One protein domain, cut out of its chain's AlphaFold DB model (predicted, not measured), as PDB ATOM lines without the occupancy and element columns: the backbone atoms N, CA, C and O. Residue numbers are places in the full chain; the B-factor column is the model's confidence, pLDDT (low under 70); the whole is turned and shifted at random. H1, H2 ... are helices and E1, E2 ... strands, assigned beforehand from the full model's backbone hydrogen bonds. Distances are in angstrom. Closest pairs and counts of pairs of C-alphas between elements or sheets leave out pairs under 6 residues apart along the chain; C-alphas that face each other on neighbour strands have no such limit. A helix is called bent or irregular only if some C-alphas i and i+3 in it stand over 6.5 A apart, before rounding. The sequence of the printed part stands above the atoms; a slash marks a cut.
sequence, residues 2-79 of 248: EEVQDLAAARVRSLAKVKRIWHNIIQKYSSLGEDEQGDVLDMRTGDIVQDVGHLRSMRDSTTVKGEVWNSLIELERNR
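Overview. This is residues 2 to 79 of the 248 residues of an uncharacterized protein of Ogataea polymorpha (UniProt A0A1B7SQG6). The model is an open, flat hook: one long straight helix, H1, makes the long arm, a looped head of residues 31 to 50 with a tiny strand pairing follows at its far end, and from there the chain folds back through two short helices, H2 and H3, which meet at a corner. The space between H1 and H3 is empty, and the two arms stand free along most of their length, H1 with residues 2 to 28 and H3 with residues 70 to 78. The printed part has 78 residues with three named helices and one named strand, in the order H1, E1, H2, H3 along the chain, and its class is mostly helix. It is extended, with a radius of gyration of the C-alphas of 21.2 A, and its C-alphas span 68 by 36 by 16 A along the three main axes.

Arrangement. The longest helix is H1, residues 2 to 30, and it touches no other helix. A long link of 17 residues, 31 to 47, leads from it to the strand E1, residues 48 to 50, and H1 and E1 are apart. E1 pairs with no named strand, but the short stretch of residues 40 to 41 pairs with residues 48 to 50 of E1, antiparallel. After E1 a tight link of 5 residues leads to H2, residues 56 to 63; E1 and H2 are apart. A tight link of 3 residues joins H2 to H3, residues 67 to 78. H2 and H3 are close but not clearly touching, with 2 pairs of C-alphas within 8 A; the closest C-alphas are those of Ser 61 and Val 68, 6.2 A apart. The lines of H2 and H3 stand at 86 degrees, about perpendicular, and their centres are 16.1 A apart. H1 is apart from H2 and from H3, and E1 is apart from H3. Every O i to N i+4 pair is within hydrogen-bond range in H1, against 7 of 8 in H3. In H2 this holds for 1 of 4 such pairs, beside 3 of 5 O i to N i+3 pairs.

Along the chain. H1 has 29 residues, Glu 2 to Ser 30, and measures 42.0 A from its first to its last C-alpha. It begins at C-alpha 2, at (68.974, 52.385, 31.343), and ends at C-alpha 30, at (45.181, 85.666, 21.826). E1 has 3 residues, Ile 48 to Gln 50, with 5.7 A between its first and last C-alphas. H2 has 8 residues, Arg 56 to Thr 63, and measures 11.7 A. H3 has 12 residues, Glu 67 to Asn 78, and measures 15.5 A; its last C-alpha, 78, is at (36.802, 72.667, 50.482). None of the helices is bent or irregular.

Size, cuts and confidence. The two C-alphas farthest apart are those of Glu 2 and Thr 45, at 69.0 A, while the C-alphas of the first and last printed residues, Glu 2 and Arg 79, are 38.7 A apart. The printed part runs from residue 2 to residue 79 of a full chain of 248 residues and has no cut. The link from H1 to E1 is the long one, and its C-alphas lie 12 to 30 A from the mean of the C-alphas. Residues 62 to 67 stand free too. The mean pLDDT of the printed part is 77.7, with 91 for H1, 85 for E1, 56 for H2 and 65 for H3. Confidence is under 70 in 30 residues, namely residues 34 to 37, 53 to 76 and 78 to 79.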
ATOM      1  N   GLU A   2      70.442  52.296  31.478       70.31
ATOM      2  CA  GLU A   2      68.974  52.385  31.343       70.31
ATOM      3  C   GLU A   2      68.332  53.523  32.166       70.31
ATOM      4  O   GLU A   2      67.586  54.331  31.622       70.31
ATOM      5  N   GLU A   3      68.716  53.698  33.436       74.19
ATOM      6  CA  GLU A   3      68.128  54.742  34.305       74.19
ATOM      7  C   GLU A   3      68.339  56.182  33.798       74.19
ATOM      8  O   GLU A   3      67.504  57.063  34.012       74.19
ATOM      9  N   VAL A   4      69.442  56.443  33.088       77.44
ATOM     10  CA  VAL A   4      69.732  57.777  32.535       77.44
ATOM     11  C   VAL A   4      68.814  58.084  31.347       77.44
ATOM     12  O   VAL A   4      68.389  59.229  31.169       77.44
ATOM     13  N   GLN A   5      68.456  57.065  30.559       77.62
ATOM     14  CA  GLN A   5      67.516  57.210  29.446       77.62
ATOM     15  C   GLN A   5      66.088  57.458  29.949       77.62
ATOM     16  O   GLN A   5      65.388  58.317  29.404       77.62
ATOM     17  N   ASP A   6      65.690  56.813  31.047       87.00
ATOM     18  CA  ASP A   6      64.382  57.029  31.671       87.00
ATOM     19  C   ASP A   6      64.217  58.445  32.231       87.00
ATOM     20  O   ASP A   6      63.171  59.083  32.038       87.00
ATOM     21  N   LEU A   7      65.263  58.992  32.856       89.25
ATOM     22  CA  LEU A   7      65.268  60.375  33.342       89.25
ATOM     23  C   LEU A   7      65.167  61.386  32.193       89.25
ATOM     24  O   LEU A   7      64.397  62.351  32.277       89.25
ATOM     25  N   ALA A   8      65.888  61.155  31.094       92.38
ATOM     26  CA  ALA A   8      65.810  62.001  29.906       92.38
ATOM     27  C   ALA A   8      64.401  61.972  29.288       92.38
ATOM     28  O   ALA A   8      63.812  63.025  29.020       92.38
ATOM     29  N   ALA A   9      63.807  60.785  29.148       92.19
ATOM     30  CA  ALA A   9      62.455  60.619  28.623       92.19
ATOM     31  C   ALA A   9      61.386  61.248  29.535       92.19
ATOM     32  O   ALA A   9      60.408  61.832  29.054       92.19
ATOM     33  N   ALA A  10      61.545  61.162  30.857       91.88
ATOM     34  CA  ALA A  10      60.659  61.823  31.815       91.88
ATOM     35  C   ALA A  10      60.740  63.357  31.706       91.88
ATOM     36  O   ALA A  10      59.707  64.035  31.707       91.88
ATOM     37  N   ARG A  11      61.947  63.908  31.532       94.25
ATOM     38  CA  ARG A  11      62.168  65.348  31.344       94.25
ATOM     39  C   ARG A  11      61.545  65.867  30.048       94.25
ATOM     40  O   ARG A  11      60.910  66.919  30.053       94.25
ATOM     41  N   VAL A  12      61.672  65.133  28.946       96.56
ATOM     42  CA  VAL A  12      61.044  65.518  27.670       96.56
ATOM     43  C   VAL A  12      59.519  65.546  27.800       96.56
ATOM     44  O   VAL A  12      58.880  66.514  27.381       96.56
ATOM     45  N   ARG A  13      58.926  64.536  28.453       94.50
ATOM     46  CA  ARG A  13      57.475  64.475  28.699       94.50
ATOM     47  C   ARG A  13      56.972  65.639  29.556       94.50
ATOM     48  O   ARG A  13      55.930  66.220  29.243       94.50
ATOM     49  N   SER A  14      57.698  66.010  30.612       94.75
ATOM     50  CA  SER A  14      57.300  67.127  31.477       94.75
ATOM     51  C   SER A  14      57.380  68.471  30.748       94.75
ATOM     52  O   SER A  14      56.433  69.258  30.814       94.75
ATOM     53  N   LEU A  15      58.439  68.702  29.968       97.00
ATOM     54  CA  LEU A  15      58.583  69.909  29.153       97.00
ATOM     55  C   LEU A  15      57.498  70.010  28.078       97.00
ATOM     56  O   LEU A  15      56.937  71.089  27.884       97.00
ATOM     57  N   ALA A  16      57.150  68.905  27.416       96.56
ATOM     58  CA  ALA A  16      56.065  68.880  26.438       96.56
ATOM     59  C   ALA A  16      54.716  69.260  27.073       96.56
ATOM     60  O   ALA A  16      53.956  70.043  26.501       96.56
ATOM     61  N   LYS A  17      54.439  68.775  28.291       96.31
ATOM     62  CA  LYS A  17      53.228  69.137  29.042       96.31
ATOM     63  C   LYS A  17      53.191  70.626  29.379       96.31
ATOM     64  O   LYS A  17      52.167  71.267  29.160       96.31
ATOM     65  N   VAL A  18      54.298  71.179  29.873       96.44
ATOM     66  CA  VAL A  18      54.408  72.609  30.199       96.44
ATOM     67  C   VAL A  18      54.214  73.463  28.948       96.44
ATOM     68  O   VAL A  18      53.398  74.381  28.967       96.44
ATOM     69  N   LYS A  19      54.882  73.120  27.839       97.19
ATOM     70  CA  LYS A  19      54.717  73.812  26.552       97.19
ATOM     71  C   LYS A  19      53.268  73.786  26.074       97.19
ATOM     72  O   LYS A  19      52.757  74.820  25.668       97.19
ATOM     73  N   ARG A  20      52.589  72.641  26.173       96.69
ATOM     74  CA  ARG A  20      51.177  72.507  25.784       96.69
ATOM     75  C   ARG A  20      50.257  73.388  26.625       96.69
ATOM     76  O   ARG A  20      49.381  74.044  26.080       96.69
ATOM     77  N   ILE A  21      50.463  73.411  27.941       96.69
ATOM     78  CA  ILE A  21      49.678  74.259  28.847       96.69
ATOM     79  C   ILE A  21      49.899  75.733  28.507       96.69
ATOM     80  O   ILE A  21      48.927  76.465  28.349       96.69
ATOM     81  N   TRP A  22      51.153  76.154  28.337       97.06
ATOM     82  CA  TRP A  22      51.473  77.526  27.943       97.06
ATOM     83  C   TRP A  22      50.875  77.903  26.596       97.06
ATOM     84  O   TRP A  22      50.318  78.986  26.467       97.06
ATOM     85  N   HIS A  23      50.929  77.003  25.619       97.12
ATOM     86  CA  HIS A  23      50.333  77.240  24.313       97.12
ATOM     87  C   HIS A  23      48.815  77.432  24.411       97.12
ATOM     88  O   HIS A  23      48.293  78.390  23.856       97.12
ATOM     89  N   ASN A  24      48.120  76.604  25.196       95.00
ATOM     90  CA  ASN A  24      46.681  76.756  25.429       95.00
ATOM     91  C   ASN A  24      46.335  78.072  26.143       95.00
ATOM     92  O   ASN A  24      45.318  78.688  25.836       95.00
ATOM     93  N   ILE A  25      47.159  78.495  27.107       91.12
ATOM     94  CA  ILE A  25      46.996  79.781  27.797       91.12
ATOM     95  C   ILE A  25      47.129  80.913  26.782       91.12
ATOM     96  O   ILE A  25      46.215  81.720  26.658       91.12
ATOM     97  N   ILE A  26      48.226  80.936  26.023       91.69
ATOM     98  CA  ILE A  26      48.475  81.961  25.006       91.69
ATOM     99  C   ILE A  26      47.328  81.992  24.001       91.69
ATOM    100  O   ILE A  26      46.781  83.057  23.768       91.69
ATOM    101  N   GLN A  27      46.905  80.836  23.488       93.06
ATOM    102  CA  GLN A  27      45.811  80.740  22.525       93.06
ATOM    103  C   GLN A  27      44.493  81.298  23.078       93.06
ATOM    104  O   GLN A  27      43.778  81.999  22.369       93.06
ATOM    105  N   LYS A  28      44.180  81.019  24.349       89.12
ATOM    106  CA  LYS A  28      42.980  81.541  25.012       89.12
ATOM    107  C   LYS A  28      43.004  83.065  25.125       89.12
ATOM    108  O   LYS A  28      41.965  83.698  24.989       89.12
ATOM    109  N   TYR A  29      44.166  83.645  25.413       82.44
ATOM    110  CA  TYR A  29      44.300  85.094  25.541       82.44
ATOM    111  C   TYR A  29      44.529  85.793  24.197       82.44
ATOM    112  O   TYR A  29      44.189  86.958  24.077       82.44
ATOM    113  N   SER A  30      45.031  85.104  23.172       86.12
ATOM    114  CA  SER A  30      45.181  85.666  21.826       86.12
ATOM    115  C   SER A  30      43.886  85.646  21.018       86.12
ATOM    116  O   SER A  30      43.781  86.364  20.035       86.12
ATOM    117  N   SER A  31      42.923  84.784  21.368       86.19
ATOM    118  CA  SER A  31      41.616  84.734  20.699       86.19
ATOM    119  C   SER A  31      40.653  85.830  21.151       86.19
ATOM    120  O   SER A  31      39.622  86.019  20.518       86.19
ATOM    121  N   LEU A  32      40.953  86.494  22.267       80.50
ATOM    122  CA  LEU A  32      40.188  87.639  22.747       80.50
ATOM    123  C   LEU A  32      40.642  88.864  21.948       80.50
ATOM    124  O   LEU A  32      41.842  89.137  21.893       80.50
ATOM    125  N   GLY A  33      39.703  89.561  21.308       80.19
ATOM    126  CA  GLY A  33      40.006  90.792  20.579       80.19
ATOM    127  C   GLY A  33      40.537  91.877  21.518       80.19
ATOM    128  O   GLY A  33      40.223  91.871  22.709       80.19
ATOM    129  N   GLU A  34      41.324  92.818  20.989       69.25
ATOM    130  CA  GLU A  34      41.817  93.975  21.761       69.25
ATOM    131  C   GLU A  34      40.656  94.753  22.413       69.25
ATOM    132  O   GLU A  34      40.777  95.217  23.547       69.25
ATOM    133  N   ASP A  35      39.496  94.767  21.751       68.81
ATOM    134  CA  ASP A  35      38.259  95.407  22.208       68.81
ATOM    135  C   ASP A  35      37.610  94.722  23.431       68.81
ATOM    136  O   ASP A  35      36.773  95.315  24.108       68.81
ATOM    137  N   GLU A  36      37.988  93.477  23.740       67.56
ATOM    138  CA  GLU A  36      37.465  92.699  24.875       67.56
ATOM    139  C   GLU A  36      38.449  92.629  26.058       67.56
ATOM    140  O   GLU A  36      38.148  92.010  27.081       67.56
ATOM    141  N   GLN A  37      39.641  93.227  25.942       65.75
ATOM    142  CA  GLN A  37      40.729  93.052  26.914       65.75
ATOM    143  C   GLN A  37      40.988  94.237  27.851       65.75
ATOM    144  O   GLN A  37      41.900  94.156  28.678       65.75
ATOM    145  N   GLY A  38      40.192  95.305  27.802       74.81
ATOM    146  CA  GLY A  38      40.430  96.476  28.643       74.81
ATOM    147  C   GLY A  38      39.171  97.229  29.040       74.81
ATOM    148  O   GLY A  38      38.197  97.282  28.296       74.81
ATOM    149  N   ASP A  39      39.230  97.849  30.217       83.25
ATOM    150  CA  ASP A  39      38.260  98.869  30.595       83.25
ATOM    151  C   ASP A  39      38.641 100.183  29.895       83.25
ATOM    152  O   ASP A  39      39.798 100.613  29.934       83.25
ATOM    153  N   VAL A  40      37.671 100.835  29.259       85.12
ATOM    154  CA  VAL A  40      37.865 102.124  28.589       85.12
ATOM    155  C   VAL A  40      37.560 103.241  29.580       85.12
ATOM    156  O   VAL A  40      36.444 103.346  30.091       85.12
ATOM    157  N   LEU A  41      38.556 104.089  29.839       84.50
ATOM    158  CA  LEU A  41      38.473 105.237  30.742       84.50
ATOM    159  C   LEU A  41      38.485 106.539  29.938       84.50
ATOM    160  O   LEU A  41      39.391 106.770  29.136       84.50
ATOM    161  N   ASP A  42      37.522 107.421  30.191       90.06
ATOM    162  CA  ASP A  42      37.594 108.798  29.710       90.06
ATOM    163  C   ASP A  42      38.574 109.572  30.598       90.06
ATOM    164  O   ASP A  42      38.318 109.817  31.775       90.06
ATOM    165  N   MET A  43      39.714 109.977  30.036       88.50
ATOM    166  CA  MET A  43      40.741 110.702  30.789       88.50
ATOM    167  C   MET A  43      40.320 112.117  31.196       88.50
ATOM    168  O   MET A  43      40.941 112.700  32.084       88.50
ATOM    169  N   ARG A  44      39.297 112.699  30.558       87.44
ATOM    170  CA  ARG A  44      38.846 114.058  30.871       87.44
ATOM    171  C   ARG A  44      37.946 114.087  32.099       87.44
ATOM    172  O   ARG A  44      38.064 114.991  32.920       87.44
ATOM    173  N   THR A  45      37.031 113.131  32.192       91.19
ATOM    174  CA  THR A  45      36.083 113.002  33.309       91.19
ATOM    175  C   THR A  45      36.614 112.087  34.410       91.19
ATOM    176  O   THR A  45      36.266 112.266  35.573       91.19
ATOM    177  N   GLY A  46      37.501 111.152  34.063       84.94
ATOM    178  CA  GLY A  46      37.936 110.069  34.941       84.94
ATOM    179  C   GLY A  46      36.902 108.947  35.067       84.94
ATOM    180  O   GLY A  46      37.086 108.053  35.895       84.94
ATOM    181  N   ASP A  47      35.828 108.986  34.273       85.94
ATOM    182  CA  ASP A  47      34.753 108.002  34.317       85.94
ATOM    183  C   ASP A  47      35.064 106.789  33.428       85.94
ATOM    184  O   ASP A  47      35.703 106.885  32.378       85.94
ATOM    185  N   ILE A  48      34.604 105.614  33.864       84.81
ATOM    186  CA  ILE A  48      34.717 104.372  33.093       84.81
ATOM    187  C   ILE A  48      33.598 104.374  32.050       84.81
ATOM    188  O   ILE A  48      32.421 104.309  32.402       84.81
ATOM    189  N   VAL A  49      33.972 104.453  30.776       85.44
ATOM    190  CA  VAL A  49      33.050 104.487  29.632       85.44
ATOM    191  C   VAL A  49      32.588 103.078  29.269       85.44
ATOM    192  O   VAL A  49      31.412 102.867  28.983       85.44
ATOM    193  N   GLN A  50      33.500 102.106  29.320       83.62
ATOM    194  CA  GLN A  50      33.207 100.702  29.054       83.62
ATOM    195  C   GLN A  50      33.932  99.837  30.083       83.62
ATOM    196  O   GLN A  50      35.155  99.859  30.164       83.62
ATOM    197  N   ASP A  51      33.163  99.114  30.893       76.62
ATOM    198  CA  ASP A  51      33.668  98.184  31.907       76.62
ATOM    199  C   ASP A  51      33.421  96.763  31.401       76.62
ATOM    200  O   ASP A  51      32.269  96.325  31.304       76.62
ATOM    201  N   VAL A  52      34.493  96.055  31.050       76.69
ATOM    202  CA  VAL A  52      34.431  94.661  30.580       76.69
ATOM    203  C   VAL A  52      34.494  93.687  31.772       76.69
ATOM    204  O   VAL A  52      34.385  92.471  31.619       76.69
ATOM    205  N   GLY A  53      34.565  94.209  33.003       65.25
ATOM    206  CA  GLY A  53      34.434  93.454  34.248       65.25
ATOM    207  C   GLY A  53      35.701  93.417  35.100       65.25
ATOM    208  O   GLY A  53      35.718  92.718  36.121       65.25
ATOM    209  N   HIS A  54      36.757  94.154  34.741       66.12
ATOM    210  CA  HIS A  54      37.981  94.185  35.542       66.12
ATOM    211  C   HIS A  54      37.785  95.019  36.817       66.12
ATOM    212  O   HIS A  54      38.098  94.555  37.916       66.12
ATOM    213  N   LEU A  55      37.175  96.203  36.711       64.94
ATOM    214  CA  LEU A  55      36.978  97.114  37.844       64.94
ATOM    215  C   LEU A  55      35.679  96.872  38.634       64.94
ATOM    216  O   LEU A  55      35.649  97.115  39.847       64.94
ATOM    217  N   ARG A  56      34.617  96.332  38.020       59.69
ATOM    218  CA  ARG A  56      33.384  95.960  38.748       59.69
ATOM    219  C   ARG A  56      33.588  94.817  39.737       59.69
ATOM    220  O   ARG A  56      33.131  94.919  40.875       59.69
ATOM    221  N   SER A  57      34.370  93.800  39.362       58.94
ATOM    222  CA  SER A  57      34.731  92.701  40.274       58.94
ATOM    223  C   SER A  57      35.503  93.182  41.513       58.94
ATOM    224  O   SER A  57      35.428  92.570  42.580       58.94
ATOM    225  N   MET A  58      36.181  94.333  41.420       57.09
ATOM    226  CA  MET A  58      36.818  94.978  42.567       57.09
ATOM    227  C   MET A  58      35.838  95.761  43.448       57.09
ATOM    228  O   MET A  58      36.039  95.805  44.661       57.09
ATOM    229  N   ARG A  59      34.778  96.377  42.912       58.47
ATOM    230  CA  ARG A  59      33.825  97.145  43.741       58.47
ATOM    231  C   ARG A  59      32.935  96.244  44.593       58.47
ATOM    232  O   ARG A  59      32.754  96.544  45.775       58.47
ATOM    233  N   ASP A  60      32.504  95.103  44.065       55.03
ATOM    234  CA  ASP A  60      31.696  94.136  44.825       55.03
ATOM    235  C   ASP A  60      32.474  93.530  46.003       55.03
ATOM    236  O   ASP A  60      31.909  93.213  47.045       55.03
ATOM    237  N   SER A  61      33.807  93.489  45.924       52.00
ATOM    238  CA  SER A  61      34.642  93.054  47.049       52.00
ATOM    239  C   SER A  61      34.682  94.009  48.248       52.00
ATOM    240  O   SER A  61      35.178  93.650  49.321       52.00
ATOM    241  N   THR A  62      34.207  95.245  48.075       50.12
ATOM    242  CA  THR A  62      34.274  96.285  49.111       50.12
ATOM    243  C   THR A  62      32.976  96.456  49.890       50.12
ATOM    244  O   THR A  62      33.030  96.939  51.023       50.12
ATOM    245  N   THR A  63      31.834  96.011  49.353       54.91
ATOM    246  CA  THR A  63      30.549  96.008  50.074       54.91
ATOM    247  C   THR A  63      30.547  94.982  51.205       54.91
ATOM    248  O   THR A  63      29.991  95.257  52.269       54.91
ATOM    249  N   VAL A  64      31.287  93.876  51.062       56.03
ATOM    250  CA  VAL A  64      31.611  92.970  52.170       56.03
ATOM    251  C   VAL A  64      33.122  92.881  52.348       56.03
ATOM    252  O   VAL A  64      33.824  92.041  51.786       56.03
ATOM    253  N   LYS A  65      33.638  93.782  53.182       50.31
ATOM    254  CA  LYS A  65      35.042  93.874  53.591       50.31
ATOM    255  C   LYS A  65      35.538  92.532  54.171       50.31
ATOM    256  O   LYS A  65      35.471  92.315  55.378       50.31
ATOM    257  N   GLY A  66      36.051  91.635  53.325       58.12
ATOM    258  CA  GLY A  66      36.607  90.338  53.738       58.12
ATOM    259  C   GLY A  66      36.398  89.170  52.770       58.12
ATOM    260  O   GLY A  66      37.133  88.190  52.868       58.12
ATOM    261  N   GLU A  67      35.467  89.251  51.819       59.84
ATOM    262  CA  GLU A  67      35.072  88.074  51.028       59.84
ATOM    263  C   GLU A  67      36.115  87.593  50.018       59.84
ATOM    264  O   GLU A  67      36.232  86.392  49.815       59.84
ATOM    265  N   VAL A  68      36.958  88.468  49.464       59.03
ATOM    266  CA  VAL A  68      37.989  88.047  48.485       59.03
ATOM    267  C   VAL A  68      38.978  87.063  49.102       59.03
ATOM    268  O   VAL A  68      39.336  86.053  48.501       59.03
ATOM    269  N   TRP A  69      39.392  87.334  50.339       58.28
ATOM    270  CA  TRP A  69      40.308  86.459  51.062       58.28
ATOM    271  C   TRP A  69      39.572  85.287  51.714       58.28
ATOM    272  O   TRP A  69      40.122  84.190  51.767       58.28
ATOM    273  N   ASN A  70      38.325  85.478  52.156       62.03
ATOM    274  CA  ASN A  70      37.520  84.397  52.728       62.03
ATOM    275  C   ASN A  70      37.120  83.355  51.677       62.03
ATOM    276  O   ASN A  70      37.179  82.170  51.977       62.03
ATOM    277  N   SER A  71      36.809  83.769  50.447       63.50
ATOM    278  CA  SER A  71      36.464  82.867  49.346       63.50
ATOM    279  C   SER A  71      37.657  81.993  48.970       63.50
ATOM    280  O   SER A  71      37.504  80.786  48.819       63.50
ATOM    281  N   LEU A  72      38.875  82.553  48.945       66.62
ATOM    282  CA  LEU A  72      40.099  81.777  48.728       66.62
ATOM    283  C   LEU A  72      40.353  80.769  49.865       66.62
ATOM    284  O   LEU A  72      40.671  79.611  49.598       66.62
ATOM    285  N   ILE A  73      40.152  81.186  51.121       67.00
ATOM    286  CA  ILE A  73      40.291  80.328  52.307       67.00
ATOM    287  C   ILE A  73      39.224  79.216  52.323       67.00
ATOM    288  O   ILE A  73      39.524  78.080  52.692       67.00
ATOM    289  N   GLU A  74      37.989  79.498  51.911       68.62
ATOM    290  CA  GLU A  74      36.906  78.512  51.808       68.62
ATOM    291  C   GLU A  74      37.127  77.528  50.663       68.62
ATOM    292  O   GLU A  74      36.931  76.325  50.845       68.62
ATOM    293  N   LEU A  75      37.602  77.995  49.508       69.94
ATOM    294  CA  LEU A  75      37.969  77.133  48.382       69.94
ATOM    295  C   LEU A  75      39.124  76.197  48.756       69.94
ATOM    296  O   LEU A  75      39.095  75.015  48.414       69.94
ATOM    297  N   GLU A  76      40.111  76.692  49.502       69.00
ATOM    298  CA  GLU A  76      41.220  75.891  50.021       69.00
ATOM    299  C   GLU A  76      40.747  74.872  51.072       69.00
ATOM    300  O   GLU A  76      41.129  73.701  51.031       69.00
ATOM    301  N   ARG A  77      39.821  75.263  51.955       70.19
ATOM    302  CA  ARG A  77      39.216  74.368  52.953       70.19
ATOM    303  C   ARG A  77      38.356  73.275  52.313       70.19
ATOM    304  O   ARG A  77      38.408  72.125  52.753       70.19
ATOM    305  N   ASN A  78      37.630  73.603  51.248       64.38
ATOM    306  CA  ASN A  78      36.802  72.667  50.482       64.38
ATOM    307  C   ASN A  78      37.620  71.738  49.571       64.38
ATOM    308  O   ASN A  78      37.125  70.684  49.179       64.38
ATOM    309  N   ARG A  79      38.877  72.089  49.269       63.72
ATOM    310  CA  ARG A  79      39.842  71.215  48.580       63.72
ATOM    311  C   ARG A  79      40.573  70.246  49.515       63.72
ATOM    312  O   ARG A  79      41.288  69.376  49.023       63.72
TER     313      ARG A  79